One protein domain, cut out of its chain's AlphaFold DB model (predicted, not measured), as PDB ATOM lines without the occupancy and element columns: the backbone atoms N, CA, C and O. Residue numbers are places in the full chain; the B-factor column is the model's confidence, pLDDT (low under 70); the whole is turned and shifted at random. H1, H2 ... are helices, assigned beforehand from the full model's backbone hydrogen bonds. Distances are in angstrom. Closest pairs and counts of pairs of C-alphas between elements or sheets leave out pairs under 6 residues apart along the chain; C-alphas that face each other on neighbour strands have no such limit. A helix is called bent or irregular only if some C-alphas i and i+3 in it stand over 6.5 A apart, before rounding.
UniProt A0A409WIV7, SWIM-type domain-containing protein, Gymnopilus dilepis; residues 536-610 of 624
ATOM      1  N   GLN A 536     -47.240  26.204 -45.723       91.56
ATOM      2  CA  GLN A 536     -46.090  26.720 -46.461       91.56
ATOM      3  C   GLN A 536     -46.402  28.092 -47.072       91.56
ATOM      4  O   GLN A 536     -45.685  29.055 -46.796       91.56
ATOM      5  N   GLU A 537     -47.514  28.232 -47.805       92.31
ATOM      6  CA  GLU A 537     -47.901  29.522 -48.394       92.31
ATOM      7  C   GLU A 537     -48.077  30.610 -47.313       92.31
ATOM      8  O   GLU A 537     -47.662  31.764 -47.468       92.31
ATOM      9  N   ARG A 538     -48.656  30.242 -46.162       91.31
ATOM     10  CA  ARG A 538     -48.807  31.153 -45.021       91.31
ATOM     11  C   ARG A 538     -47.456  31.569 -44.427       91.31
ATOM     12  O   ARG A 538     -47.303  32.739 -44.074       91.31
ATOM     13  N   ALA A 539     -46.491  30.654 -44.331       91.62
ATOM     14  CA  ALA A 539     -45.141  30.950 -43.860       91.62
ATOM     15  C   ALA A 539     -44.399  31.892 -44.824       91.62
ATOM     16  O   ALA A 539     -43.850  32.904 -44.387       91.62
ATOM     17  N   GLU A 540     -44.463  31.642 -46.134       93.00
ATOM     18  CA  GLU A 540     -43.879  32.508 -47.168       93.00
ATOM     19  C   GLU A 540     -44.451  33.937 -47.115       93.00
ATOM     20  O   GLU A 540     -43.708  34.922 -47.161       93.00
ATOM     21  N   ARG A 541     -45.772  34.074 -46.923       92.19
ATOM     22  CA  ARG A 541     -46.439  35.375 -46.736       92.19
ATOM     23  C   ARG A 541     -45.964  36.105 -45.469       92.19
ATOM     24  O   ARG A 541     -45.780  37.323 -45.517       92.19
ATOM     25  N   LEU A 542     -45.728  35.396 -44.359       92.50
ATOM     26  CA  LEU A 542     -45.182  35.976 -43.121       92.50
ATOM     27  C   LEU A 542     -43.720  36.422 -43.289       92.50
ATOM     28  O   LEU A 542     -43.374  37.534 -42.889       92.50
ATOM     29  N   ILE A 543     -42.886  35.612 -43.950       92.50
ATOM     30  CA  ILE A 543     -41.499  35.968 -44.293       92.50
ATOM     31  C   ILE A 543     -41.479  37.236 -45.155       92.50
ATOM     32  O   ILE A 543     -40.756  38.186 -44.846       92.50
ATOM     33  N   ARG A 544     -42.328  37.306 -46.188       92.81
ATOM     34  CA  ARG A 544     -42.455  38.486 -47.056       92.81
ATOM     35  C   ARG A 544     -42.905  39.732 -46.286       92.81
ATOM     36  O   ARG A 544     -42.393  40.819 -46.547       92.81
ATOM     37  N   ALA A 545     -43.819  39.598 -45.323       91.69
ATOM     38  CA  ALA A 545     -44.216  40.707 -44.453       91.69
ATOM     39  C   ALA A 545     -43.038  41.211 -43.595       91.69
ATOM     40  O   ALA A 545     -42.804  42.419 -43.530       91.69
ATOM     41  N   GLY A 546     -42.246  40.301 -43.017       92.81
ATOM     42  CA  GLY A 546     -41.020  40.641 -42.286       92.81
ATOM     43  C   GLY A 546     -39.968  41.334 -43.162       92.81
ATOM     44  O   GLY A 546     -39.399  42.347 -42.758       92.81
ATOM     45  N   GLN A 547     -39.765  40.859 -44.395       94.69
ATOM     46  CA  GLN A 547     -38.877  41.492 -45.381       94.69
ATOM     47  C   GLN A 547     -39.330  42.910 -45.749       94.69
ATOM     48  O   GLN A 547     -38.505  43.822 -45.786       94.69
ATOM     49  N   ILE A 548     -40.635  43.122 -45.972       93.12
ATOM     50  CA  ILE A 548     -41.199  44.461 -46.200       93.12
ATOM     51  C   ILE A 548     -40.890  45.360 -45.001       93.12
ATOM     52  O   ILE A 548     -40.372  46.457 -45.205       93.12
ATOM     53  N   ILE A 549     -41.126  44.900 -43.768       91.69
ATOM     54  CA  ILE A 549     -40.822  45.691 -42.570       91.69
ATOM     55  C   ILE A 549     -39.335  46.057 -42.509       91.69
ATOM     56  O   ILE A 549     -39.008  47.237 -42.374       91.69
ATOM     57  N   MET A 550     -38.444  45.084 -42.706       93.50
ATOM     58  CA  MET A 550     -36.998  45.310 -42.704       93.50
ATOM     59  C   MET A 550     -36.565  46.310 -43.790       93.50
ATOM     60  O   MET A 550     -35.766  47.202 -43.519       93.50
ATOM     61  N   SER A 551     -37.145  46.224 -44.995       93.44
ATOM     62  CA  SER A 551     -36.869  47.153 -46.104       93.44
ATOM     63  C   SER A 551     -37.277  48.601 -45.821       93.44
ATOM     64  O   SER A 551     -36.677  49.519 -46.372       93.44
ATOM     65  N   GLN A 552     -38.297  48.820 -44.983       93.00
ATOM     66  CA  GLN A 552     -38.845  50.154 -44.728       93.00
ATOM     67  C   GLN A 552     -38.149  50.879 -43.570       93.00
ATOM     68  O   GLN A 552     -38.180  52.110 -43.525       93.00
ATOM     69  N   ILE A 553     -37.482  50.151 -42.667       90.88
ATOM     70  CA  ILE A 553     -36.745  50.735 -41.535       90.88
ATOM     71  C   ILE A 553     -35.688  51.770 -41.993       90.88
ATOM     72  O   ILE A 553     -35.723  52.889 -41.474       90.88
ATOM     73  N   PRO A 554     -34.818  51.506 -42.995       94.50
ATOM     74  CA  PRO A 554     -33.831  52.484 -43.475       94.50
ATOM     75  C   PRO A 554     -34.421  53.794 -44.019       94.50
ATOM     76  O   PRO A 554     -33.724  54.806 -44.062       94.50
ATOM     77  N   HIS A 555     -35.695  53.805 -44.427       90.75
ATOM     78  CA  HIS A 555     -36.360  55.005 -44.942       90.75
ATOM     79  C   HIS A 555     -36.843  55.966 -43.838       90.75
ATOM     80  O   HIS A 555     -37.320  57.053 -44.160       90.75
ATOM     81  N   ASN A 556     -36.719  55.603 -42.551       86.94
ATOM     82  CA  ASN A 556     -36.996  56.464 -41.388       86.94
ATOM     83  C   ASN A 556     -38.382  57.156 -41.387       86.94
ATOM     84  O   ASN A 556     -38.564  58.226 -40.797       86.94
ATOM     85  N   ASN A 557     -39.394  56.554 -42.022       93.00
ATOM     86  CA  ASN A 557     -40.750  57.105 -42.042       93.00
ATOM     87  C   ASN A 557     -41.436  56.903 -40.679       93.00
ATOM     88  O   ASN A 557     -42.113  55.903 -40.440       93.00
ATOM     89  N   LEU A 558     -41.290  57.890 -39.792       89.69
ATOM     90  CA  LEU A 558     -41.824  57.869 -38.426       89.69
ATOM     91  C   LEU A 558     -43.341  57.632 -38.344       89.69
ATOM     92  O   LEU A 558     -43.805  57.060 -37.358       89.69
ATOM     93  N   VAL A 559     -44.126  58.061 -39.339       88.81
ATOM     94  CA  VAL A 559     -45.584  57.839 -39.358       88.81
ATOM     95  C   VAL A 559     -45.884  56.368 -39.624       88.81
ATOM     96  O   VAL A 559     -46.683  55.757 -38.911       88.81
ATOM     97  N   TRP A 560     -45.206  55.785 -40.612       90.88
ATOM     98  CA  TRP A 560     -45.346  54.376 -40.957       90.88
ATOM     99  C   TRP A 560     -44.815  53.468 -39.836       90.88
ATOM    100  O   TRP A 560     -45.545  52.594 -39.374       90.88
ATOM    101  N   MET A 561     -43.620  53.744 -39.302       90.19
ATOM    102  CA  MET A 561     -43.028  52.971 -38.199       90.19
ATOM    103  C   MET A 561     -43.924  52.978 -36.951       90.19
ATOM    104  O   MET A 561     -44.245  51.915 -36.428       90.19
ATOM    105  N   ARG A 562     -44.432  54.149 -36.527       90.25
ATOM    106  CA  ARG A 562     -45.400  54.248 -35.413       90.25
ATOM    107  C   ARG A 562     -46.722  53.534 -35.699       90.25
ATOM    108  O   ARG A 562     -47.393  53.120 -34.763       90.25
ATOM    109  N   SER A 563     -47.131  53.423 -36.964       89.25
ATOM    110  CA  SER A 563     -48.343  52.693 -37.356       89.25
ATOM    111  C   SER A 563     -48.156  51.176 -37.279       89.25
ATOM    112  O   SER A 563     -49.108  50.469 -36.958       89.25
ATOM    113  N   ILE A 564     -46.960  50.657 -37.561       89.31
ATOM    114  CA  ILE A 564     -46.632  49.233 -37.386       89.31
ATOM    115  C   ILE A 564     -46.531  48.892 -35.893       89.31
ATOM    116  O   ILE A 564     -47.223  47.989 -35.435       89.31
ATOM    117  N   ASP A 565     -45.760  49.685 -35.145       88.88
ATOM    118  CA  ASP A 565     -45.537  49.553 -33.698       88.88
ATOM    119  C   ASP A 565     -46.851  49.587 -32.890       88.88
ATOM    120  O   ASP A 565     -47.197  48.626 -32.210       88.88
ATOM    121  N   ARG A 566     -47.679  50.630 -33.061       88.06
ATOM    122  CA  ARG A 566     -48.962  50.767 -32.337       88.06
ATOM    123  C   ARG A 566     -50.006  49.699 -32.661       88.06
ATOM    124  O   ARG A 566     -50.977  49.580 -31.918       88.06
ATOM    125  N   ARG A 567     -49.874  48.998 -33.790       86.56
ATOM    126  CA  ARG A 567     -50.781  47.906 -34.178       86.56
ATOM    127  C   ARG A 567     -50.295  46.536 -33.706       86.56
ATOM    128  O   ARG A 567     -51.017  45.573 -33.935       86.56
ATOM    129  N   ASP A 568     -49.111  46.459 -33.090       85.81
ATOM    130  CA  ASP A 568     -48.477  45.211 -32.642       85.81
ATOM    131  C   ASP A 568     -48.459  44.154 -33.773       85.81
ATOM    132  O   ASP A 568     -48.834  42.988 -33.623       85.81
ATOM    133  N   LEU A 569     -48.134  44.613 -34.993       85.88
ATOM    134  CA  LEU A 569     -48.341  43.835 -36.212       85.88
ATOM    135  C   LEU A 569     -47.398  42.625 -36.253       85.88
ATOM    136  O   LEU A 569     -46.195  42.770 -36.453       85.88
ATOM    137  N   GLY A 570     -47.976  41.428 -36.136       86.88
ATOM    138  CA  GLY A 570     -47.234  40.167 -36.073       86.88
ATOM    139  C   GLY A 570     -47.083  39.597 -34.661       86.88
ATOM    140  O   GLY A 570     -46.427  38.567 -34.515       86.88
ATOM    141  N   ARG A 571     -47.715  40.207 -33.643       88.94
ATOM    142  CA  ARG A 571     -47.620  39.791 -32.237       88.94
ATOM    143  C   ARG A 571     -47.770  38.291 -32.014       88.94
ATOM    144  O   ARG A 571     -46.899  37.694 -31.395       88.94
ATOM    145  N   ASP A 572     -48.824  37.684 -32.559       86.38
ATOM    146  CA  ASP A 572     -49.103  36.250 -32.389       86.38
ATOM    147  C   ASP A 572     -47.999  35.350 -32.976       86.38
ATOM    148  O   ASP A 572     -47.747  34.266 -32.457       86.38
ATOM    149  N   ALA A 573     -47.321  35.793 -34.043       89.44
ATOM    150  CA  ALA A 573     -46.228  35.045 -34.665       89.44
ATOM    151  C   ALA A 573     -44.925  35.157 -33.856       89.44
ATOM    152  O   ALA A 573     -44.225  34.160 -33.698       89.44
ATOM    153  N   ILE A 574     -44.636  36.343 -33.304       90.19
ATOM    154  CA  ILE A 574     -43.519  36.561 -32.367       90.19
ATOM    155  C   ILE A 574     -43.749  35.742 -31.095       90.19
ATOM    156  O   ILE A 574     -42.884  34.985 -30.676       90.19
ATOM    157  N   ASP A 575     -44.953  35.827 -30.530       90.38
ATOM    158  CA  ASP A 575     -45.350  35.084 -29.338       90.38
ATOM    159  C   ASP A 575     -45.293  33.561 -29.536       90.38
ATOM    160  O   ASP A 575     -44.972  32.841 -28.592       90.38
ATOM    161  N   MET A 576     -45.594  33.061 -30.740       91.88
ATOM    162  CA  MET A 576     -45.434  31.648 -31.095       91.88
ATOM    163  C   MET A 576     -43.958  31.245 -31.172       91.88
ATOM    164  O   MET A 576     -43.592  30.233 -30.578       91.88
ATOM    165  N   ALA A 577     -43.105  32.053 -31.813       89.25
ATOM    166  CA  ALA A 577     -41.664  31.806 -31.863       89.25
ATOM    167  C   ALA A 577     -41.028  31.820 -30.460       89.25
ATOM    168  O   ALA A 577     -40.361  30.860 -30.086       89.25
ATOM    169  N   ASP A 578     -41.321  32.831 -29.634       89.94
ATOM    170  CA  ASP A 578     -40.849  32.925 -28.243       89.94
ATOM    171  C   ASP A 578     -41.286  31.719 -27.388       89.94
ATOM    172  O   ASP A 578     -40.527  31.228 -26.541       89.94
ATOM    173  N   ASP A 579     -42.522  31.243 -27.587       87.69
ATOM    174  CA  ASP A 579     -43.073  30.083 -26.883       87.69
ATOM    175  C   ASP A 579     -42.383  28.773 -27.317       87.69
ATOM    176  O   ASP A 579     -42.099  27.930 -26.460       87.69
ATOM    177  N   VAL A 580     -42.069  28.620 -28.611       85.25
ATOM    178  CA  VAL A 580     -41.319  27.479 -29.168       85.25
ATOM    179  C   VAL A 580     -39.857  27.509 -28.720       85.25
ATOM    180  O   VAL A 580     -39.394  26.531 -28.138       85.25
ATOM    181  N   ASP A 581     -39.152  28.636 -28.848       85.69
ATOM    182  CA  ASP A 581     -37.767  28.773 -28.382       85.69
ATOM    183  C   ASP A 581     -37.647  28.468 -26.881       85.69
ATOM    184  O   ASP A 581     -36.652  27.903 -26.419       85.69
ATOM    185  N   ARG A 582     -38.644  28.870 -26.077       82.00
ATOM    186  CA  ARG A 582     -38.716  28.517 -24.651       82.00
ATOM    187  C   ARG A 582     -38.911  27.013 -24.461       82.00
ATOM    188  O   ARG A 582     -38.308  26.453 -23.548       82.00
ATOM    189  N   PHE A 583     -39.764  26.381 -25.262       80.69
ATOM    190  CA  PHE A 583     -40.029  24.945 -25.199       80.69
ATOM    191  C   PHE A 583     -38.780  24.122 -25.538       80.69
ATOM    192  O   PHE A 583     -38.432  23.215 -24.781       80.69
ATOM    193  N   GLU A 584     -38.046  24.497 -26.590       82.69
ATOM    194  CA  GLU A 584     -36.777  23.854 -26.949       82.69
ATOM    195  C   GLU A 584     -35.717  24.034 -25.848       82.69
ATOM    196  O   GLU A 584     -35.068  23.067 -25.445       82.69
ATOM    197  N   ARG A 585     -35.616  25.236 -25.257       80.56
ATOM    198  CA  ARG A 585     -34.718  25.518 -24.118       80.56
ATOM    199  C   ARG A 585     -35.084  24.783 -22.818       80.56
ATOM    200  O   ARG A 585     -34.203  24.576 -21.985       80.56
ATOM    201  N   ALA A 586     -36.349  24.413 -22.601       70.38
ATOM    202  CA  ALA A 586     -36.821  23.813 -21.343       70.38
ATOM    203  C   ALA A 586     -36.595  22.288 -21.237       70.38
ATOM    204  O   ALA A 586     -36.566  21.733 -20.132       70.38
ATOM    205  N   GLY A 587     -36.407  21.597 -22.366       66.38
ATOM    206  CA  GLY A 587     -36.040  20.179 -22.403       66.38
ATOM    207  C   GLY A 587     -37.030  19.242 -21.688       66.38
ATOM    208  O   GLY A 587     -38.237  19.277 -21.914       66.38
ATOM    209  N   ARG A 588     -36.516  18.336 -20.837       52.28
ATOM    210  CA  ARG A 588     -37.326  17.272 -20.197       52.28
ATOM    211  C   ARG A 588     -38.280  17.762 -19.096       52.28
ATOM    212  O   ARG A 588     -39.197  17.017 -18.752       52.28
ATOM    213  N   ASN A 589     -38.117  18.980 -18.571       54.06
ATOM    214  CA  ASN A 589     -39.076  19.570 -17.633       54.06
ATOM    215  C   ASN A 589     -40.254  20.168 -18.411       54.06
ATOM    216  O   ASN A 589     -40.315  21.368 -18.672       54.06
ATOM    217  N   ARG A 590     -41.198  19.304 -18.794       56.09
ATOM    218  CA  ARG A 590     -42.431  19.724 -19.461       56.09
ATOM    219  C   ARG A 590     -43.313  20.515 -18.494       56.09
ATOM    220  O   ARG A 590     -43.922  19.929 -17.598       56.09
ATOM    221  N   ASP A 591     -43.440  21.820 -18.735       54.28
ATOM    222  CA  ASP A 591     -44.598  22.586 -18.269       54.28
ATOM    223  C   ASP A 591     -45.869  21.815 -18.677       54.28
ATOM    224  O   ASP A 591     -45.980  21.325 -19.806       54.28
ATOM    225  N   THR A 592     -46.825  21.649 -17.759       55.47
ATOM    226  CA  THR A 592     -48.020  20.835 -18.039       55.47
ATOM    227  C   THR A 592     -48.800  21.410 -19.232       55.47
ATOM    228  O   THR A 592     -48.887  22.624 -19.403       55.47
ATOM    229  N   THR A 593     -49.409  20.567 -20.063       52.19
ATOM    230  CA  THR A 593     -49.950  20.987 -21.373       52.19
ATOM    231  C   THR A 593     -51.377  21.548 -21.350       52.19
ATOM    232  O   THR A 593     -51.900  21.915 -22.395       52.19
ATOM    233  N   TRP A 594     -52.027  21.656 -20.184       50.72
ATOM    234  CA  TRP A 594     -53.445  22.046 -20.100       50.72
ATOM    235  C   TRP A 594     -53.704  23.364 -19.363       50.72
ATOM    236  O   TRP A 594     -52.939  23.778 -18.493       50.72
ATOM    237  N   ALA A 595     -54.796  24.027 -19.751       50.19
ATOM    238  CA  ALA A 595     -55.118  25.427 -19.456       50.19
ATOM    239  C   ALA A 595     -55.787  25.696 -18.089       50.19
ATOM    240  O   ALA A 595     -55.946  26.856 -17.694       50.19
ATOM    241  N   GLN A 596     -56.235  24.652 -17.393       45.34
ATOM    242  CA  GLN A 596     -57.045  24.775 -16.180       45.34
ATOM    243  C   GLN A 596     -56.189  25.256 -14.997       45.34
ATOM    244  O   GLN A 596     -55.094  24.748 -14.776       45.34
ATOM    245  N   GLY A 597     -56.661  26.282 -14.280       55.69
ATOM    246  CA  GLY A 597     -55.896  26.958 -13.220       55.69
ATOM    247  C   GLY A 597     -54.757  27.869 -13.707       55.69
ATOM    248  O   GLY A 597     -54.048  28.433 -12.882       55.69
ATOM    249  N   LYS A 598     -54.573  28.034 -15.026       62.72
ATOM    250  CA  LYS A 598     -53.422  28.751 -15.595       62.72
ATOM    251  C   LYS A 598     -53.722  30.131 -16.153       62.72
ATOM    252  O   LYS A 598     -54.812  30.379 -16.686       62.72
ATOM    253  N   SER A 599     -52.697  30.979 -16.107       76.75
ATOM    254  CA  SER A 599     -52.659  32.323 -16.680       76.75
ATOM    255  C   SER A 599     -52.804  32.316 -18.207       76.75
ATOM    256  O   SER A 599     -52.460  31.345 -18.887       76.75
ATOM    257  N   LYS A 600     -53.267  33.436 -18.780       76.06
ATOM    258  CA  LYS A 600     -53.469  33.595 -20.235       76.06
ATOM    259  C   LYS A 600     -52.213  33.240 -21.054       76.06
ATOM    260  O   LYS A 600     -52.331  32.593 -22.091       76.06
ATOM    261  N   ALA A 601     -51.025  33.602 -20.563       77.12
ATOM    262  CA  ALA A 601     -49.750  33.331 -21.229       77.12
ATOM    263  C   ALA A 601     -49.366  31.838 -21.227       77.12
ATOM    264  O   ALA A 601     -48.783  31.347 -22.187       77.12
ATOM    265  N   GLU A 602     -49.710  31.090 -20.176       75.69
ATOM    266  CA  GLU A 602     -49.483  29.639 -20.125       75.69
ATOM    267  C   GLU A 602     -50.442  28.867 -21.035       75.69
ATOM    268  O   GLU A 602     -50.046  27.869 -21.634       75.69
ATOM    269  N   ARG A 603     -51.692  29.336 -21.169       76.44
ATOM    270  CA  ARG A 603     -52.654  28.764 -22.124       76.44
ATOM    271  C   ARG A 603     -52.162  28.936 -23.560       76.44
ATOM    272  O   ARG A 603     -52.219  27.984 -24.328       76.44
ATOM    273  N   ARG A 604     -51.647  30.127 -23.892       85.62
ATOM    274  CA  ARG A 604     -51.032  30.426 -25.193       85.62
ATOM    275  C   ARG A 604     -49.843  29.504 -25.477       85.62
ATOM    276  O   ARG A 604     -49.880  28.805 -26.483       85.62
ATOM    277  N   ARG A 605     -48.879  29.418 -24.545       81.69
ATOM    278  CA  ARG A 605     -47.733  28.494 -24.637       81.69
ATOM    279  C   ARG A 605     -48.163  27.076 -24.965       81.69
ATOM    280  O   ARG A 605     -47.699  26.514 -25.948       81.69
ATOM    281  N   ALA A 606     -49.090  26.532 -24.177       76.62
ATOM    282  CA  ALA A 606     -49.596  25.185 -24.390       76.62
ATOM    283  C   ALA A 606     -50.170  24.997 -25.804       76.62
ATOM    284  O   ALA A 606     -49.823  24.023 -26.460       76.62
ATOM    285  N   MET A 607     -50.995  25.928 -26.299       77.81
ATOM    286  CA  MET A 607     -51.550  25.844 -27.657       77.81
ATOM    287  C   MET A 607     -50.466  25.909 -28.744       77.81
ATOM    288  O   MET A 607     -50.540  25.143 -29.697       77.81
ATOM    289  N   ASN A 608     -49.449  26.760 -28.578       83.25
ATOM    290  CA  ASN A 608     -48.358  26.927 -29.543       83.25
ATOM    291  C   ASN A 608     -47.399  25.720 -29.604       83.25
ATOM    292  O   ASN A 608     -46.833  25.446 -30.657       83.25
ATOM    293  N   THR A 609     -47.220  24.983 -28.501       79.88
ATOM    294  CA  THR A 609     -46.267  23.857 -28.414       79.88
ATOM    295  C   THR A 609     -46.927  22.474 -28.508       79.88
ATOM    296  O   THR A 609     -46.243  21.449 -28.473       79.88
ATOM    297  N   MET A 610     -48.259  22.397 -28.572       76.44
ATOM    298  CA  MET A 610     -49.000  21.132 -28.654       76.44
ATOM    299  C   MET A 610     -48.768  20.444 -30.003       76.44
ATOM    300  O   MET A 610     -49.127  20.970 -31.049       76.44
TER     301      MET A 610
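Overview. This is residues 536 to 610 of the 624 residues of the protein "SWIM-type domain-containing protein" of Gymnopilus dilepis (UniProt A0A409WIV7). The domain is a loose, open chain of helices with no common core: the long helix H1 and the short H2 make a narrow V towards one end, and H3 leads away to the other end, where H4 packs crosswise on residues 576 to 583 of H3. Between H3 and H4 the chain makes a wide loop with no named element, of which residues 587 to 590, with the end of H3, stick out, as do the first residues of H1, 536 to 541, and the turn of the V, residues 554 to 559. The printed part has 75 residues with four named helices, H1, H2, H3 and H4 in that order, and no named strand; the class is all helix. The whole is loose, with a radius of gyration of the C-alphas of 16.1 A, and elongated, spanning 45 by 26 by 21 A.

Arrangement. H1, residues 536 to 555, is joined by a tight link to H2, residues 558 to 565. The two are close but not clearly touching: their closest C-alphas, those of Ile 553 and Met 561, are 7.5 A apart. They run opposite ways at a shallow tilt of 32 degrees. A second tight link leads to H3, residues 571 to 586, which is apart from both H1 and H2. H3 touches H4, residues 600 to 609, with residues 576 to 583 alone. The closest C-alphas of H3 and H4, those of Asp 579 and Arg 605, are 5.4 A apart, and the lines of the two helices are only just about perpendicular, at 72 degrees. H4 is apart from H1 and from H2. In H2, H3 and H4 every O i to N i+4 pair is within hydrogen-bond range; in H1 14 of 16 are.

Along the chain. H1 begins at C-alpha 536, at (-46.090, 26.720, -46.461), and is 30.0 A long from first to last C-alpha. It is irregular, but only just: C-alphas 551 and 554 are 6.7 A apart. H2 has 8 residues. H3 is 22.1 A long and begins at C-alpha 571, at (-47.620, 39.791, -32.237). H4 is 14.6 A long and ends at C-alpha 609, at (-46.267, 23.857, -28.414).

Size, cuts and confidence. The two C-alphas farthest apart in the domain, those of His 555 and Gly 597, are 46.6 A apart. The printed part has no cut. The link from H3 to H4, residues 587 to 599, is long. The mean pLDDT of the printed part is 82.0, and residues 587 to 598 are under 70.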